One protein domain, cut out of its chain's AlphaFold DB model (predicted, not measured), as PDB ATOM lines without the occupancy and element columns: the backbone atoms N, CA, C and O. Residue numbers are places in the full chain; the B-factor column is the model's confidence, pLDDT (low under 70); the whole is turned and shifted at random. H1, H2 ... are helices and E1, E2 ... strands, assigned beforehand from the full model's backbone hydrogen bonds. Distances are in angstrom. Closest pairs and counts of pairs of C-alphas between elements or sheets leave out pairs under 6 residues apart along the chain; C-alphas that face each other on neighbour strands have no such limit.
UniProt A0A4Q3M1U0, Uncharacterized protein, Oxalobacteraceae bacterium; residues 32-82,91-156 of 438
ATOM      1  N   ILE A  32     109.938 113.522 122.806       50.12
ATOM      2  CA  ILE A  32     111.307 113.274 122.379       50.12
ATOM      3  C   ILE A  32     111.393 111.868 121.786       50.12
ATOM      4  O   ILE A  32     110.797 110.910 122.285       50.12
ATOM      5  N   ARG A  33     112.093 111.743 120.658       44.50
ATOM      6  CA  ARG A  33     112.266 110.467 119.958       44.50
ATOM      7  C   ARG A  33     113.653 109.918 120.214       44.50
ATOM      8  O   ARG A  33     114.632 110.437 119.680       44.50
ATOM      9  N   ILE A  34     113.714 108.817 120.948       46.19
ATOM     10  CA  ILE A  34     114.956 108.119 121.274       46.19
ATOM     11  C   ILE A  34     114.833 106.697 120.723       46.19
ATOM     12  O   ILE A  34     113.889 105.964 121.024       46.19
ATOM     13  N   GLY A  35     115.720 106.336 119.793       48.47
ATOM     14  CA  GLY A  35     115.606 105.073 119.055       48.47
ATOM     15  C   GLY A  35     114.294 104.961 118.257       48.47
ATOM     16  O   GLY A  35     113.996 105.824 117.433       48.47
ATOM     17  N   ALA A  36     113.529 103.889 118.471       36.44
ATOM     18  CA  ALA A  36     112.198 103.680 117.878       36.44
ATOM     19  C   ALA A  36     111.045 104.131 118.797       36.44
ATOM     20  O   ALA A  36     109.880 104.069 118.407       36.44
ATOM     21  N   SER A  37     111.358 104.578 120.017       41.94
ATOM     22  CA  SER A  37     110.367 104.939 121.024       41.94
ATOM     23  C   SER A  37     110.155 106.448 121.054       41.94
ATOM     24  O   SER A  37     111.095 107.243 121.067       41.94
ATOM     25  N   SER A  38     108.890 106.847 121.090       53.66
ATOM     26  CA  SER A  38     108.511 108.204 121.466       53.66
ATOM     27  C   SER A  38     108.323 108.233 122.978       53.66
ATOM     28  O   SER A  38     107.560 107.433 123.525       53.66
ATOM     29  N   ARG A  39     109.050 109.115 123.658       63.59
ATOM     30  CA  ARG A  39     108.958 109.317 125.101       63.59
ATOM     31  C   ARG A  39     108.449 110.723 125.351       63.59
ATOM     32  O   ARG A  39     108.989 111.705 124.850       63.59
ATOM     33  N   THR A  40     107.370 110.812 126.106       73.75
ATOM     34  CA  THR A  40     106.833 112.097 126.530       73.75
ATOM     35  C   THR A  40     107.627 112.563 127.738       73.75
ATOM     36  O   THR A  40     107.661 111.850 128.742       73.75
ATOM     37  N   VAL A  41     108.228 113.752 127.664       73.25
ATOM     38  CA  VAL A  41     108.950 114.325 128.808       73.25
ATOM     39  C   VAL A  41     107.974 114.482 129.991       73.25
ATOM     40  O   VAL A  41     106.890 115.057 129.814       73.25
ATOM     41  N   PRO A  42     108.279 113.941 131.186       76.69
ATOM     42  CA  PRO A  42     107.453 114.140 132.374       76.69
ATOM     43  C   PRO A  42     107.361 115.625 132.736       76.69
ATOM     44  O   PRO A  42     108.287 116.384 132.477       76.69
ATOM     45  N   LEU A  43     106.256 116.053 133.345       74.75
ATOM     46  CA  LEU A  43     106.160 117.417 133.875       74.75
ATOM     47  C   LEU A  43     106.695 117.439 135.301       74.75
ATOM     48  O   LEU A  43     106.294 116.591 136.097       74.75
ATOM     49  N   LEU A  44     107.526 118.431 135.614       82.75
ATOM     50  CA  LEU A  44     107.815 118.769 137.002       82.75
ATOM     51  C   LEU A  44     106.645 119.582 137.570       82.75
ATOM     52  O   LEU A  44     106.114 120.473 136.899       82.75
ATOM     53  N   SER A  45     106.236 119.274 138.798       82.38
ATOM     54  CA  SER A  45     105.167 119.997 139.504       82.38
ATOM     55  C   SER A  45     105.625 121.358 140.054       82.38
ATOM     56  O   SER A  45     104.816 122.265 140.268       82.38
ATOM     57  N   GLY A  46     106.932 121.518 140.240       84.25
ATOM     58  CA  GLY A  46     107.607 122.745 140.631       84.25
ATOM     59  C   GLY A  46     109.037 122.789 140.102       84.25
ATOM     60  O   GLY A  46     109.508 121.882 139.421       84.25
ATOM     61  N   ALA A  47     109.734 123.882 140.393       93.50
ATOM     62  CA  ALA A  47     111.138 124.013 140.030       93.50
ATOM     63  C   ALA A  47     112.027 123.071 140.875       93.50
ATOM     64  O   ALA A  47     111.656 122.683 141.983       93.50
ATOM     65  N   VAL A  48     113.229 122.740 140.404       96.12
ATOM     66  CA  VAL A  48     114.235 121.997 141.189       96.12
ATOM     67  C   VAL A  48     115.521 122.812 141.251       96.12
ATOM     68  O   VAL A  48     116.046 123.212 140.217       96.12
ATOM     69  N   GLY A  49     116.035 123.098 142.448       94.44
ATOM     70  CA  GLY A  49     117.183 123.996 142.606       94.44
ATOM     71  C   GLY A  49     117.478 124.391 144.059       94.44
ATOM     72  O   GLY A  49     117.104 123.679 144.987       94.44
ATOM     73  N   PRO A  50     118.182 125.510 144.300       94.75
ATOM     74  CA  PRO A  50     118.540 125.955 145.646       94.75
ATOM     75  C   PRO A  50     117.320 126.249 146.536       94.75
ATOM     76  O   PRO A  50     116.453 127.034 146.155       94.75
ATOM     77  N   GLU A  51     117.308 125.734 147.772       90.19
ATOM     78  CA  GLU A  51     116.181 125.902 148.718       90.19
ATOM     79  C   GLU A  51     115.863 127.374 149.036       90.19
ATOM     80  O   GLU A  51     114.718 127.737 149.293       90.19
ATOM     81  N   ARG A  52     116.856 128.269 148.927       92.94
ATOM     82  CA  ARG A  52     116.674 129.722 149.106       92.94
ATOM     83  C   ARG A  52     115.619 130.342 148.175       92.94
ATOM     84  O   ARG A  52     115.171 131.453 148.432       92.94
ATOM     85  N   LEU A  53     115.234 129.659 147.094       92.44
ATOM     86  CA  LEU A  53     114.248 130.143 146.125       92.44
ATOM     87  C   LEU A  53     112.794 129.810 146.501       92.44
ATOM     88  O   LEU A  53     111.887 130.175 145.754       92.44
ATOM     89  N   ARG A  54     112.542 129.161 147.644       91.00
ATOM     90  CA  ARG A  54     111.202 128.733 148.090       91.00
ATOM     91  C   ARG A  54     110.180 129.869 148.203       91.00
ATOM     92  O   ARG A  54     108.989 129.650 148.022       91.00
ATOM     93  N   THR A  55     110.634 131.097 148.453       89.19
ATOM     94  CA  THR A  55     109.776 132.297 148.466       89.19
ATOM     95  C   THR A  55     109.271 132.679 147.073       89.19
ATOM     96  O   THR A  55     108.165 133.193 146.939       89.19
ATOM     97  N   ARG A  56     110.065 132.412 146.031       88.75
ATOM     98  CA  ARG A  56     109.738 132.685 144.624       88.75
ATOM     99  C   ARG A  56     109.045 131.502 143.949       88.75
ATOM    100  O   ARG A  56     108.199 131.700 143.083       88.75
ATOM    101  N   PHE A  57     109.399 130.286 144.352       89.06
ATOM    102  CA  PHE A  57     108.842 129.031 143.860       89.06
ATOM    103  C   PHE A  57     108.358 128.197 145.057       89.06
ATOM    104  O   PHE A  57     109.122 127.390 145.586       89.06
ATOM    105  N   PRO A  58     107.100 128.365 145.504       88.38
ATOM    106  CA  PRO A  58     106.593 127.693 146.705       88.38
ATOM    107  C   PRO A  58     106.637 126.160 146.653       88.38
ATOM    108  O   PRO A  58     106.728 125.515 147.694       88.38
ATOM    109  N   THR A  59     106.593 125.580 145.448       89.06
ATOM    110  CA  THR A  59     106.667 124.132 145.191       89.06
ATOM    111  C   THR A  59     108.066 123.656 144.790       89.06
ATOM    112  O   THR A  59     108.209 122.538 144.297       89.06
ATOM    113  N   ILE A  60     109.105 124.487 144.965       93.50
ATOM    114  CA  ILE A  60     110.475 124.090 144.626       93.50
ATOM    115  C   ILE A  60     110.896 122.856 145.423       93.50
ATOM    116  O   ILE A  60     110.551 122.716 146.596       93.50
ATOM    117  N   ASN A  61     111.660 121.974 144.782       93.88
ATOM    118  CA  ASN A  61     112.181 120.748 145.380       93.88
ATOM    119  C   ASN A  61     111.098 119.814 145.944       93.88
ATOM    120  O   ASN A  61     111.344 119.095 146.915       93.88
ATOM    121  N   ALA A  62     109.903 119.785 145.340       91.56
ATOM    122  CA  ALA A  62     108.924 118.754 145.656       91.56
ATOM    123  C   ALA A  62     109.565 117.362 145.506       91.56
ATOM    124  O   ALA A  62     110.258 117.092 144.523       91.56
ATOM    125  N   SER A  63     109.339 116.471 146.476       90.19
ATOM    126  CA  SER A  63     110.103 115.220 146.596       90.19
ATOM    127  C   SER A  63     110.073 114.361 145.328       90.19
ATOM    128  O   SER A  63     111.077 113.746 144.972       90.19
ATOM    129  N   GLN A  64     108.940 114.350 144.621       83.19
ATOM    130  CA  GLN A  64     108.788 113.636 143.351       83.19
ATOM    131  C   GLN A  64     109.663 114.257 142.252       83.19
ATOM    132  O   GLN A  64     110.417 113.539 141.607       83.19
ATOM    133  N   ASP A  65     109.654 115.582 142.105       88.75
ATOM    134  CA  ASP A  65     110.448 116.297 141.100       88.75
ATOM    135  C   ASP A  65     111.953 116.135 141.349       88.75
ATOM    136  O   ASP A  65     112.719 115.859 140.424       88.75
ATOM    137  N   THR A  66     112.388 116.207 142.614       92.19
ATOM    138  CA  THR A  66     113.791 115.937 142.968       92.19
ATOM    139  C   THR A  66     114.189 114.495 142.685       92.19
ATOM    140  O   THR A  66     115.301 114.260 142.226       92.19
ATOM    141  N   ALA A  67     113.288 113.530 142.904       88.00
ATOM    142  CA  ALA A  67     113.561 112.124 142.623       88.00
ATOM    143  C   ALA A  67     113.683 111.856 141.116       88.00
ATOM    144  O   ALA A  67     114.539 111.071 140.710       88.00
ATOM    145  N   LEU A  68     112.874 112.528 140.286       85.75
ATOM    146  CA  LEU A  68     112.995 112.465 138.829       85.75
ATOM    147  C   LEU A  68     114.340 113.030 138.357       85.75
ATOM    148  O   LEU A  68     115.066 112.355 137.627       85.75
ATOM    149  N   VAL A  69     114.707 114.229 138.812       93.50
ATOM    150  CA  VAL A  69     115.992 114.863 138.470       93.50
ATOM    151  C   VAL A  69     117.178 114.006 138.932       93.50
ATOM    152  O   VAL A  69     118.113 113.769 138.166       93.50
ATOM    153  N   ASP A  70     117.119 113.468 140.150       93.75
ATOM    154  CA  ASP A  70     118.164 112.601 140.701       93.75
ATOM    155  C   ASP A  70     118.270 111.265 139.945       93.75
ATOM    156  O   ASP A  70     119.370 110.722 139.805       93.75
ATOM    157  N   ALA A  71     117.157 110.732 139.429       87.06
ATOM    158  CA  ALA A  71     117.165 109.560 138.559       87.06
ATOM    159  C   ALA A  71     117.836 109.866 137.211       87.06
ATOM    160  O   ALA A  71     118.666 109.075 136.756       87.06
ATOM    161  N   CYS A  72     117.560 111.032 136.618       91.31
ATOM    162  CA  CYS A  72     118.220 111.473 135.391       91.31
ATOM    163  C   CYS A  72     119.740 111.610 135.580       91.31
ATOM    164  O   CYS A  72     120.520 111.063 134.795       91.31
ATOM    165  N   PHE A  73     120.172 112.271 136.659       94.94
ATOM    166  CA  PHE A  73     121.591 112.371 137.003       94.94
ATOM    167  C   PHE A  73     122.219 111.002 137.258       94.94
ATOM    168  O   PHE A  73     123.316 110.735 136.774       94.94
ATOM    169  N   LYS A  74     121.519 110.094 137.949       89.56
ATOM    170  CA  LYS A  74     122.001 108.728 138.184       89.56
ATOM    171  C   LYS A  74     122.293 107.985 136.878       89.56
ATOM    172  O   LYS A  74     123.338 107.340 136.792       89.56
ATOM    173  N   SER A  75     121.407 108.071 135.883       82.06
ATOM    174  CA  SER A  75     121.621 107.444 134.569       82.06
ATOM    175  C   SER A  75     122.877 107.986 133.887       82.06
ATOM    176  O   SER A  75     123.692 107.209 133.397       82.06
ATOM    177  N   LEU A  76     123.082 109.306 133.930       83.00
ATOM    178  CA  LEU A  76     124.263 109.956 133.356       83.00
ATOM    179  C   LEU A  76     125.553 109.541 134.060       83.00
ATOM    180  O   LEU A  76     126.503 109.121 133.406       83.00
ATOM    181  N   VAL A  77     125.582 109.590 135.394       88.50
ATOM    182  CA  VAL A  77     126.745 109.162 136.190       88.50
ATOM    183  C   VAL A  77     127.082 107.690 135.945       88.50
ATOM    184  O   VAL A  77     128.254 107.325 135.976       88.50
ATOM    185  N   GLY A  78     126.087 106.855 135.631       78.56
ATOM    186  CA  GLY A  78     126.283 105.455 135.246       78.56
ATOM    187  C   GLY A  78     127.135 105.245 133.987       78.56
ATOM    188  O   GLY A  78     127.646 104.144 133.789       78.56
ATOM    189  N   LEU A  79     127.329 106.284 133.165       71.12
ATOM    190  CA  LEU A  79     128.220 106.255 132.002       71.12
ATOM    191  C   LEU A  79     129.691 106.480 132.358       71.12
ATOM    192  O   LEU A  79     130.566 106.190 131.541       71.12
ATOM    193  N   LEU A  80     129.986 107.018 133.547       74.75
ATOM    194  CA  LEU A  80     131.366 107.211 133.971       74.75
ATOM    195  C   LEU A  80     132.020 105.841 134.192       74.75
ATOM    196  O   LEU A  80     131.437 104.969 134.843       74.75
ATOM    197  N   PRO A  81     133.233 105.619 133.667       64.25
ATOM    198  CA  PRO A  81     133.927 104.361 133.874       64.25
ATOM    199  C   PRO A  81     134.389 104.232 135.330       64.25
ATOM    200  O   PRO A  81     134.406 105.197 136.099       64.25
ATOM    201  N   ALA A  82     134.783 103.014 135.700       60.06
ATOM    202  CA  ALA A  82     135.240 102.714 137.048       60.06
ATOM    203  C   ALA A  82     136.434 103.606 137.459       60.06
ATOM    204  O   ALA A  82     137.262 103.962 136.603       60.06
ATOM    205  N   SER A  91     135.955 118.494 126.322       42.41
ATOM    206  CA  SER A  91     135.206 119.563 126.986       42.41
ATOM    207  C   SER A  91     133.699 119.510 126.707       42.41
ATOM    208  O   SER A  91     132.947 120.003 127.533       42.41
ATOM    209  N   ASN A  92     133.254 118.846 125.625       46.66
ATOM    210  CA  ASN A  92     131.840 118.724 125.237       46.66
ATOM    211  C   ASN A  92     131.498 117.276 124.831       46.66
ATOM    212  O   ASN A  92     131.555 116.925 123.657       46.66
ATOM    213  N   SER A  93     131.181 116.408 125.792       57.78
ATOM    214  CA  SER A  93     130.699 115.039 125.538       57.78
ATOM    215  C   SER A  93     129.670 114.620 126.593       57.78
ATOM    216  O   SER A  93     129.656 115.178 127.688       57.78
ATOM    217  N   LEU A  94     128.863 113.585 126.325       64.19
ATOM    218  CA  LEU A  94     127.954 112.991 127.324       64.19
ATOM    219  C   LEU A  94     128.699 112.559 128.611       64.19
ATOM    220  O   LEU A  94     128.133 112.566 129.700       64.19
ATOM    221  N   ILE A  95     130.001 112.265 128.508       64.44
ATOM    222  CA  ILE A  95     130.891 112.027 129.652       64.44
ATOM    223  C   ILE A  95     131.208 113.322 130.417       64.44
ATOM    224  O   ILE A  95     131.262 113.297 131.642       64.44
ATOM    225  N   ALA A  96     131.394 114.458 129.741       65.75
ATOM    226  CA  ALA A  96     131.544 115.760 130.398       65.75
ATOM    227  C   ALA A  96     130.271 116.147 131.167       65.75
ATOM    228  O   ALA A  96     130.364 116.577 132.315       65.75
ATOM    229  N   VAL A  97     129.095 115.891 130.587       77.12
ATOM    230  CA  VAL A  97     127.793 116.037 131.257       77.12
ATOM    231  C   VAL A  97     127.707 115.134 132.484       77.12
ATOM    232  O   VAL A  97     127.416 115.605 133.581       77.12
ATOM    233  N   ALA A  98     128.021 113.846 132.325       81.88
ATOM    234  CA  ALA A  98     128.033 112.881 133.420       81.88
ATOM    235  C   ALA A  98     128.991 113.289 134.554       81.88
ATOM    236  O   ALA A  98     128.654 113.145 135.728       81.88
ATOM    237  N   ARG A  99     130.164 113.850 134.224       83.38
ATOM    238  CA  ARG A  99     131.113 114.408 135.203       83.38
ATOM    239  C   ARG A  99     130.557 115.653 135.886       83.38
ATOM    240  O   ARG A  99     130.696 115.777 137.100       83.38
ATOM    241  N   ALA A 100     129.928 116.555 135.135       88.06
ATOM    242  CA  ALA A 100     129.351 117.787 135.668       88.06
ATOM    243  C   ALA A 100     128.310 117.498 136.756       88.06
ATOM    244  O   ALA A 100     128.229 118.220 137.747       88.06
ATOM    245  N   VAL A 101     127.566 116.401 136.601       94.12
ATOM    246  CA  VAL A 101     126.523 115.989 137.545       94.12
ATOM    247  C   VAL A 101     126.984 114.925 138.545       94.12
ATOM    248  O   VAL A 101     126.183 114.475 139.356       94.12
ATOM    249  N   ALA A 102     128.262 114.529 138.552       90.81
ATOM    250  CA  ALA A 102     128.761 113.418 139.376       90.81
ATOM    251  C   ALA A 102     128.509 113.596 140.883       90.81
ATOM    252  O   ALA A 102     128.254 112.624 141.594       90.81
ATOM    253  N   ASN A 103     128.511 114.844 141.353       92.12
ATOM    254  CA  ASN A 103     128.324 115.187 142.762       92.12
ATOM    255  C   ASN A 103     126.859 115.487 143.133       92.12
ATOM    256  O   ASN A 103     126.605 116.013 144.213       92.12
ATOM    257  N   TYR A 104     125.877 115.151 142.285       95.31
ATOM    258  CA  TYR A 104     124.471 115.537 142.496       95.31
ATOM    259  C   TYR A 104     123.876 115.101 143.847       95.31
ATOM    260  O   TYR A 104     122.977 115.762 144.362       95.31
ATOM    261  N   ARG A 105     124.378 114.007 144.441       93.38
ATOM    262  CA  ARG A 105     123.905 113.493 145.739       93.38
ATOM    263  C   ARG A 105     124.304 114.367 146.923       93.38
ATOM    264  O   ARG A 105     123.615 114.351 147.936       93.38
ATOM    265  N   THR A 106     125.429 115.066 146.817       94.56
ATOM    266  CA  THR A 106     125.966 115.923 147.881       94.56
ATOM    267  C   THR A 106     125.724 117.400 147.593       94.56
ATOM    268  O   THR A 106     125.542 118.170 148.530       94.56
ATOM    269  N   ASP A 107     125.664 117.791 146.317       94.56
ATOM    270  CA  ASP A 107     125.384 119.159 145.882       94.56
ATOM    271  C   ASP A 107     124.572 119.184 144.574       94.56
ATOM    272  O   ASP A 107     125.105 119.313 143.467       94.56
ATOM    273  N   ARG A 108     123.243 119.070 144.696       94.75
ATOM    274  CA  ARG A 108     122.326 119.121 143.545       94.75
ATOM    275  C   ARG A 108     122.362 120.476 142.841       94.75
ATOM    276  O   ARG A 108     122.339 120.522 141.617       94.75
ATOM    277  N   ALA A 109     122.423 121.572 143.595       94.50
ATOM    278  CA  ALA A 109     122.450 122.917 143.023       94.50
ATOM    279  C   ALA A 109     123.731 123.150 142.208       94.50
ATOM    280  O   ALA A 109     123.671 123.669 141.092       94.50
ATOM    281  N   GLY A 110     124.879 122.709 142.726       95.12
ATOM    282  CA  GLY A 110     126.146 122.727 142.005       95.12
ATOM    283  C   GLY A 110     126.136 121.833 140.768       95.12
ATOM    284  O   GLY A 110     126.610 122.267 139.717       95.12
ATOM    285  N   ALA A 111     125.542 120.638 140.849       96.44
ATOM    286  CA  ALA A 111     125.370 119.745 139.702       96.44
ATOM    287  C   ALA A 111     124.487 120.363 138.603       96.44
ATOM    288  O   ALA A 111     124.858 120.314 137.432       96.44
ATOM    289  N   ILE A 112     123.372 121.011 138.967       96.50
ATOM    290  CA  ILE A 112     122.507 121.748 138.028       96.50
ATOM    291  C   ILE A 112     123.296 122.872 137.352       96.50
ATOM    292  O   ILE A 112     123.320 122.964 136.126       96.50
ATOM    293  N   ALA A 113     124.003 123.690 138.133       95.00
ATOM    294  CA  ALA A 113     124.792 124.792 137.596       95.00
ATOM    295  C   ALA A 113     125.929 124.301 136.682       95.00
ATOM    296  O   ALA A 113     126.246 124.937 135.678       95.00
ATOM    297  N   ALA A 114     126.568 123.181 137.026       92.56
ATOM    298  CA  ALA A 114     127.616 122.571 136.215       92.56
ATOM    299  C   ALA A 114     127.059 122.003 134.906       92.56
ATOM    300  O   ALA A 114     127.627 122.280 133.853       92.56
ATOM    301  N   PHE A 115     125.931 121.292 134.964       91.44
ATOM    302  CA  PHE A 115     125.206 120.809 133.790       91.44
ATOM    303  C   PHE A 115     124.853 121.959 132.841       91.44
ATOM    304  O   PHE A 115     125.228 121.933 131.674       91.44
ATOM    305  N   GLN A 116     124.233 123.025 133.357       91.31
ATOM    306  CA  GLN A 116     123.848 124.201 132.568       91.31
ATOM    307  C   GLN A 116     125.041 124.899 131.905       91.31
ATOM    308  O   GLN A 116     124.903 125.442 130.811       91.31
ATOM    309  N   ARG A 117     126.213 124.902 132.557       84.31
ATOM    310  CA  ARG A 117     127.449 125.443 131.972       84.31
ATOM    311  C   ARG A 117     128.000 124.560 130.859       84.31
ATOM    312  O   ARG A 117     128.420 125.110 129.848       84.31
ATOM    313  N   VAL A 118     128.029 123.240 131.057       76.75
ATOM    314  CA  VAL A 118     128.519 122.291 130.041       76.75
ATOM    315  C   VAL A 118     127.630 122.320 128.798       76.75
ATOM    316  O   VAL A 118     128.148 122.351 127.688       76.75
ATOM    317  N   GLU A 119     126.316 122.431 128.986       78.06
ATOM    318  CA  GLU A 119     125.332 122.472 127.895       78.06
ATOM    319  C   GLU A 119     125.094 123.861 127.296       78.06
ATOM    320  O   GLU A 119     124.214 124.031 126.457       78.06
ATOM    321  N   ASP A 120     125.849 124.871 127.741       78.94
ATOM    322  CA  ASP A 120     125.646 126.282 127.393       78.94
ATOM    323  C   ASP A 120     124.161 126.700 127.409       78.94
ATOM    324  O   ASP A 120     123.675 127.390 126.512       78.94
ATOM    325  N   ILE A 121     123.411 126.290 128.437       80.31
ATOM    326  CA  ILE A 121     122.009 126.691 128.592       80.31
ATOM    327  C   ILE A 121     121.963 128.218 128.695       80.31
ATOM    328  O   ILE A 121     122.641 128.806 129.539       80.31
ATOM    329  N   ARG A 122     121.183 128.872 127.825       75.50
ATOM    330  CA  ARG A 122     121.103 130.345 127.717       75.50
ATOM    331  C   ARG A 122     119.822 130.954 128.290       75.50
ATOM    332  O   ARG A 122     119.567 132.130 128.057       75.50
ATOM    333  N   ASP A 123     119.008 130.187 129.018       83.56
ATOM    334  CA  ASP A 123     117.878 130.774 129.748       83.56
ATOM    335  C   ASP A 123     118.394 131.535 130.983       83.56
ATOM    336  O   ASP A 123     119.007 130.966 131.892       83.56
ATOM    337  N   ASP A 124     118.148 132.847 131.002       78.88
ATOM    338  CA  ASP A 124     118.644 133.754 132.041       78.88
ATOM    339  C   ASP A 124     118.069 133.453 133.430       78.88
ATOM    340  O   ASP A 124     118.714 133.739 134.441       78.88
ATOM    341  N   ALA A 125     116.849 132.911 133.516       82.44
ATOM    342  CA  ALA A 125     116.249 132.547 134.794       82.44
ATOM    343  C   ALA A 125     116.876 131.262 135.340       82.44
ATOM    344  O   ALA A 125     117.233 131.221 136.515       82.44
ATOM    345  N   GLU A 126     117.079 130.259 134.487       90.38
ATOM    346  CA  GLU A 126     117.718 129.002 134.878       90.38
ATOM    347  C   GLU A 126     119.180 129.201 135.299       90.38
ATOM    348  O   GLU A 126     119.564 128.745 136.378       90.38
ATOM    349  N   ARG A 127     119.981 129.954 134.524       87.44
ATOM    350  CA  ARG A 127     121.402 130.194 134.847       87.44
ATOM    351  C   ARG A 127     121.600 131.023 136.108       87.44
ATOM    352  O   ARG A 127     122.427 130.669 136.949       87.44
ATOM    353  N   ARG A 128     120.890 132.153 136.223       87.44
ATOM    354  CA  ARG A 128     121.065 133.094 137.341       87.44
ATOM    355  C   ARG A 128     120.759 132.428 138.675       87.44
ATOM    356  O   ARG A 128     121.465 132.654 139.653       87.44
ATOM    357  N   ASP A 129     119.714 131.610 138.695       90.44
ATOM    358  CA  ASP A 129     119.198 131.015 139.919       90.44
ATOM    359  C   ASP A 129     119.678 129.562 140.120       90.44
ATOM    360  O   ASP A 129     119.454 128.992 141.188       90.44
ATOM    361  N   SER A 130     120.401 128.993 139.140       92.94
ATOM    362  CA  SER A 130     120.850 127.588 139.112       92.94
ATOM    363  C   SER A 130     119.692 126.622 139.360       92.94
ATOM    364  O   SER A 130     119.754 125.748 140.224       92.94
ATOM    365  N   VAL A 131     118.601 126.839 138.631       95.06
ATOM    366  CA  VAL A 131     117.319 126.160 138.824       95.06
ATOM    367  C   VAL A 131     116.889 125.470 137.534       95.06
ATOM    368  O   VAL A 131     117.146 125.981 136.447       95.06
ATOM    369  N   ILE A 132     116.230 124.323 137.666       94.75
ATOM    370  CA  ILE A 132     115.494 123.644 136.599       94.75
ATOM    371  C   ILE A 132     114.041 124.099 136.693       94.75
ATOM    372  O   ILE A 132     113.375 123.842 137.701       94.75
ATOM    373  N   LEU A 133     113.549 124.788 135.667       90.25
ATOM    374  CA  LEU A 133     112.139 125.169 135.592       90.25
ATOM    375  C   LEU A 133     111.301 124.019 135.023       90.25
ATOM    376  O   LEU A 133     111.783 123.207 134.237       90.25
ATOM    377  N   SER A 134     110.019 123.968 135.391       82.25
ATOM    378  CA  SER A 134     109.092 122.904 134.968       82.25
ATOM    379  C   SER A 134     108.894 122.804 133.450       82.25
ATOM    380  O   SER A 134     108.543 121.745 132.940       82.25
ATOM    381  N   ASP A 135     109.096 123.914 132.745       74.00
ATOM    382  CA  ASP A 135     109.039 124.080 131.290       74.00
ATOM    383  C   ASP A 135     110.357 124.656 130.733       74.00
ATOM    384  O   ASP A 135     110.387 125.237 129.647       74.00
ATOM    385  N   GLY A 136     111.443 124.529 131.500       79.44
ATOM    386  CA  GLY A 136     112.756 125.065 131.164       79.44
ATOM    387  C   GLY A 136     113.567 124.157 130.244       79.44
ATOM    388  O   GLY A 136     113.409 122.933 130.241       79.44
ATOM    389  N   LEU A 137     114.489 124.767 129.495       79.00
ATOM    390  CA  LEU A 137     115.380 124.060 128.573       79.00
ATOM    391  C   LEU A 137     116.275 123.062 129.321       79.00
ATOM    392  O   LEU A 137     116.551 121.980 128.811       79.00
ATOM    393  N   THR A 138     116.670 123.385 130.558       89.06
ATOM    394  CA  THR A 138     117.479 122.484 131.387       89.06
ATOM    395  C   THR A 138     116.782 121.138 131.609       89.06
ATOM    396  O   THR A 138     117.445 120.103 131.558       89.06
ATOM    397  N   TRP A 139     115.461 121.126 131.828       90.69
ATOM    398  CA  TRP A 139     114.716 119.887 132.072       90.69
ATOM    399  C   TRP A 139     114.625 119.012 130.820       90.69
ATOM    400  O   TRP A 139     114.890 117.811 130.884       90.69
ATOM    401  N   GLU A 140     114.308 119.617 129.674       79.75
ATOM    402  CA  GLU A 140     114.204 118.914 128.394       79.75
ATOM    403  C   GLU A 140     115.538 118.270 127.988       79.75
ATOM    404  O   GLU A 140     115.588 117.079 127.656       79.75
ATOM    405  N   THR A 141     116.635 119.030 128.079       78.25
ATOM    406  CA  THR A 141     117.981 118.544 127.751       78.25
ATOM    407  C   THR A 141     118.427 117.448 128.719       78.25
ATOM    408  O   THR A 141     118.909 116.400 128.283       78.25
ATOM    409  N   LEU A 142     118.220 117.639 130.029       86.56
ATOM    410  CA  LEU A 142     118.590 116.651 131.046       86.56
ATOM    411  C   LEU A 142     117.845 115.328 130.848       86.56
ATOM    412  O   LEU A 142     118.464 114.261 130.877       86.56
ATOM    413  N   PHE A 143     116.532 115.389 130.621       83.81
ATOM    414  CA  PHE A 143     115.721 114.195 130.414       83.81
ATOM    415  C   PHE A 143     116.158 113.445 129.147       83.81
ATOM    416  O   PHE A 143     116.409 112.240 129.208       83.81
ATOM    417  N   THR A 144     116.378 114.163 128.039       75.12
ATOM    418  CA  THR A 144     116.871 113.592 126.772       75.12
ATOM    419  C   THR A 144     118.193 112.851 126.949       75.12
ATOM    420  O   THR A 144     118.338 111.708 126.512       75.12
ATOM    421  N   TYR A 145     119.159 113.468 127.629       74.88
ATOM    422  CA  TYR A 145     120.451 112.842 127.882       74.88
ATOM    423  C   TYR A 145     120.368 111.666 128.845       74.88
ATOM    424  O   TYR A 145     121.102 110.694 128.678       74.88
ATOM    425  N   SER A 146     119.468 111.717 129.824       80.88
ATOM    426  CA  SER A 146     119.285 110.607 130.756       80.88
ATOM    427  C   SER A 146     118.669 109.371 130.105       80.88
ATOM    428  O   SER A 146     119.108 108.261 130.397       80.88
ATOM    429  N   GLU A 147     117.713 109.550 129.193       76.81
ATOM    430  CA  GLU A 147     117.116 108.455 128.430       76.81
ATOM    431  C   GLU A 147     118.136 107.869 127.445       76.81
ATOM    432  O   GLU A 147     118.285 106.653 127.356       76.81
ATOM    433  N   LEU A 148     118.931 108.721 126.783       65.62
ATOM    434  CA  LEU A 148     120.053 108.264 125.962       65.62
ATOM    435  C   LEU A 148     121.065 107.457 126.795       65.62
ATOM    436  O   LEU A 148     121.506 106.391 126.373       65.62
ATOM    437  N   ALA A 149     121.415 107.932 127.993       67.81
ATOM    438  CA  ALA A 149     122.308 107.229 128.911       67.81
ATOM    439  C   ALA A 149     121.727 105.885 129.381       67.81
ATOM    440  O   ALA A 149     122.457 104.897 129.482       67.81
ATOM    441  N   HIS A 150     120.419 105.833 129.638       68.50
ATOM    442  CA  HIS A 150     119.712 104.613 130.008       68.50
ATOM    443  C   HIS A 150     119.748 103.577 128.876       68.50
ATOM    444  O   HIS A 150     120.160 102.440 129.107       68.50
ATOM    445  N   ASP A 151     119.419 103.983 127.648       61.94
ATOM    446  CA  ASP A 151     119.446 103.113 126.468       61.94
ATOM    447  C   ASP A 151     120.866 102.597 126.169       61.94
ATOM    448  O   ASP A 151     121.063 101.412 125.873       61.94
ATOM    449  N   LEU A 152     121.881 103.455 126.325       55.53
ATOM    450  CA  LEU A 152     123.293 103.072 126.218       55.53
ATOM    451  C   LEU A 152     123.709 102.075 127.311       55.53
ATOM    452  O   LEU A 152     124.480 101.152 127.045       55.53
ATOM    453  N   SER A 153     123.197 102.226 128.536       58.41
ATOM    454  CA  SER A 153     123.466 101.293 129.635       58.41
ATOM    455  C   SER A 153     122.733  99.954 129.471       58.41
ATOM    456  O   SER A 153     123.237  98.933 129.946       58.41
ATOM    457  N   ALA A 154     121.558  99.941 128.834       55.16
ATOM    458  CA  ALA A 154     120.725  98.752 128.645       55.16
ATOM    459  C   ALA A 154     121.202  97.843 127.495       55.16
ATOM    460  O   ALA A 154     120.928  96.646 127.498       55.16
ATOM    461  N   THR A 155     121.957  98.384 126.535       50.19
ATOM    462  CA  THR A 155     122.406  97.684 125.313       50.19
ATOM    463  C   THR A 155     123.874  97.236 125.365       50.19
ATOM    464  O   THR A 155     124.529  97.038 124.341       50.19
ATOM    465  N   ARG A 156     124.414  97.074 126.577       45.12
ATOM    466  CA  ARG A 156     125.838  96.832 126.819       45.12
ATOM    467  C   ARG A 156     126.268  95.420 126.400       45.12
ATOM    468  O   ARG A 156     126.090  94.466 127.156       45.12
TER     469      ARG A 156
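Overview. This is residues 32 to 82 and 91 to 156 of the 438 residues of an uncharacterized protein of Oxalobacteraceae bacterium (UniProt A0A4Q3M1U0). Two long helices, H1 and H5, cross steeply, and the helical hairpin H2 and H3 packs with H2 on the last part of H1. A small strand hairpin, E1 and E2, sits on H5 through E1, while the long unnamed stretch 41 to 62 reaches the far end of the long axis, at Thr 55. The 117 printed residues hold, in order, E1 E2 H1 H2 H3 H4 H5: mostly helix, with one antiparallel sheet, E1 - E2. The whole is compact, with a radius of gyration of the C-alphas of 13.6 A, and spans 44 by 29 by 25 A.

Along the chain. Find C-alpha 32 at (111.307, 113.274, 122.379), where E1 runs to 34; E2 is residues 37 to 40. H1, residues 63 to 77, is 20.5 A long. Next read H2, 94 to 100, H3, 108 to 118, 15.2 A, and H4, 124 to 129. H5, 137 to 154, runs 25.9 A to C-alpha 154 at (120.725, 98.752, 128.645).

Arrangement. In the hairpin E1 and E2, N 32 and O 39 are 2.9 A apart. The closest C-alphas of E1 and H5, Ile 34 and Leu 148, are 6.9 A apart. H1 touches H5 with residues 72 to 76 alone, closest at C-alphas 72 and 146, 4.8 A, at a steep tilt of 53 degrees. H1 touches H2 at C-alphas 76 and 98, 4.8 A; H2 touches H3 at 100 and 114, 5.1 A. H4 is close to H3 but not clearly touching, C-alphas 116 and 127 being 6.9 A apart. In the five helices every O i to N i+4 pair is within hydrogen-bond range.

Size, cuts and confidence. Look for the cut at residues 83 to 90, 19.6 A between C-alphas 82 and 91. The link E2 to H1 is long. The pLDDT is under 70 at 32 to 39, 81 to 82, 91 to 96 and 148 to 156.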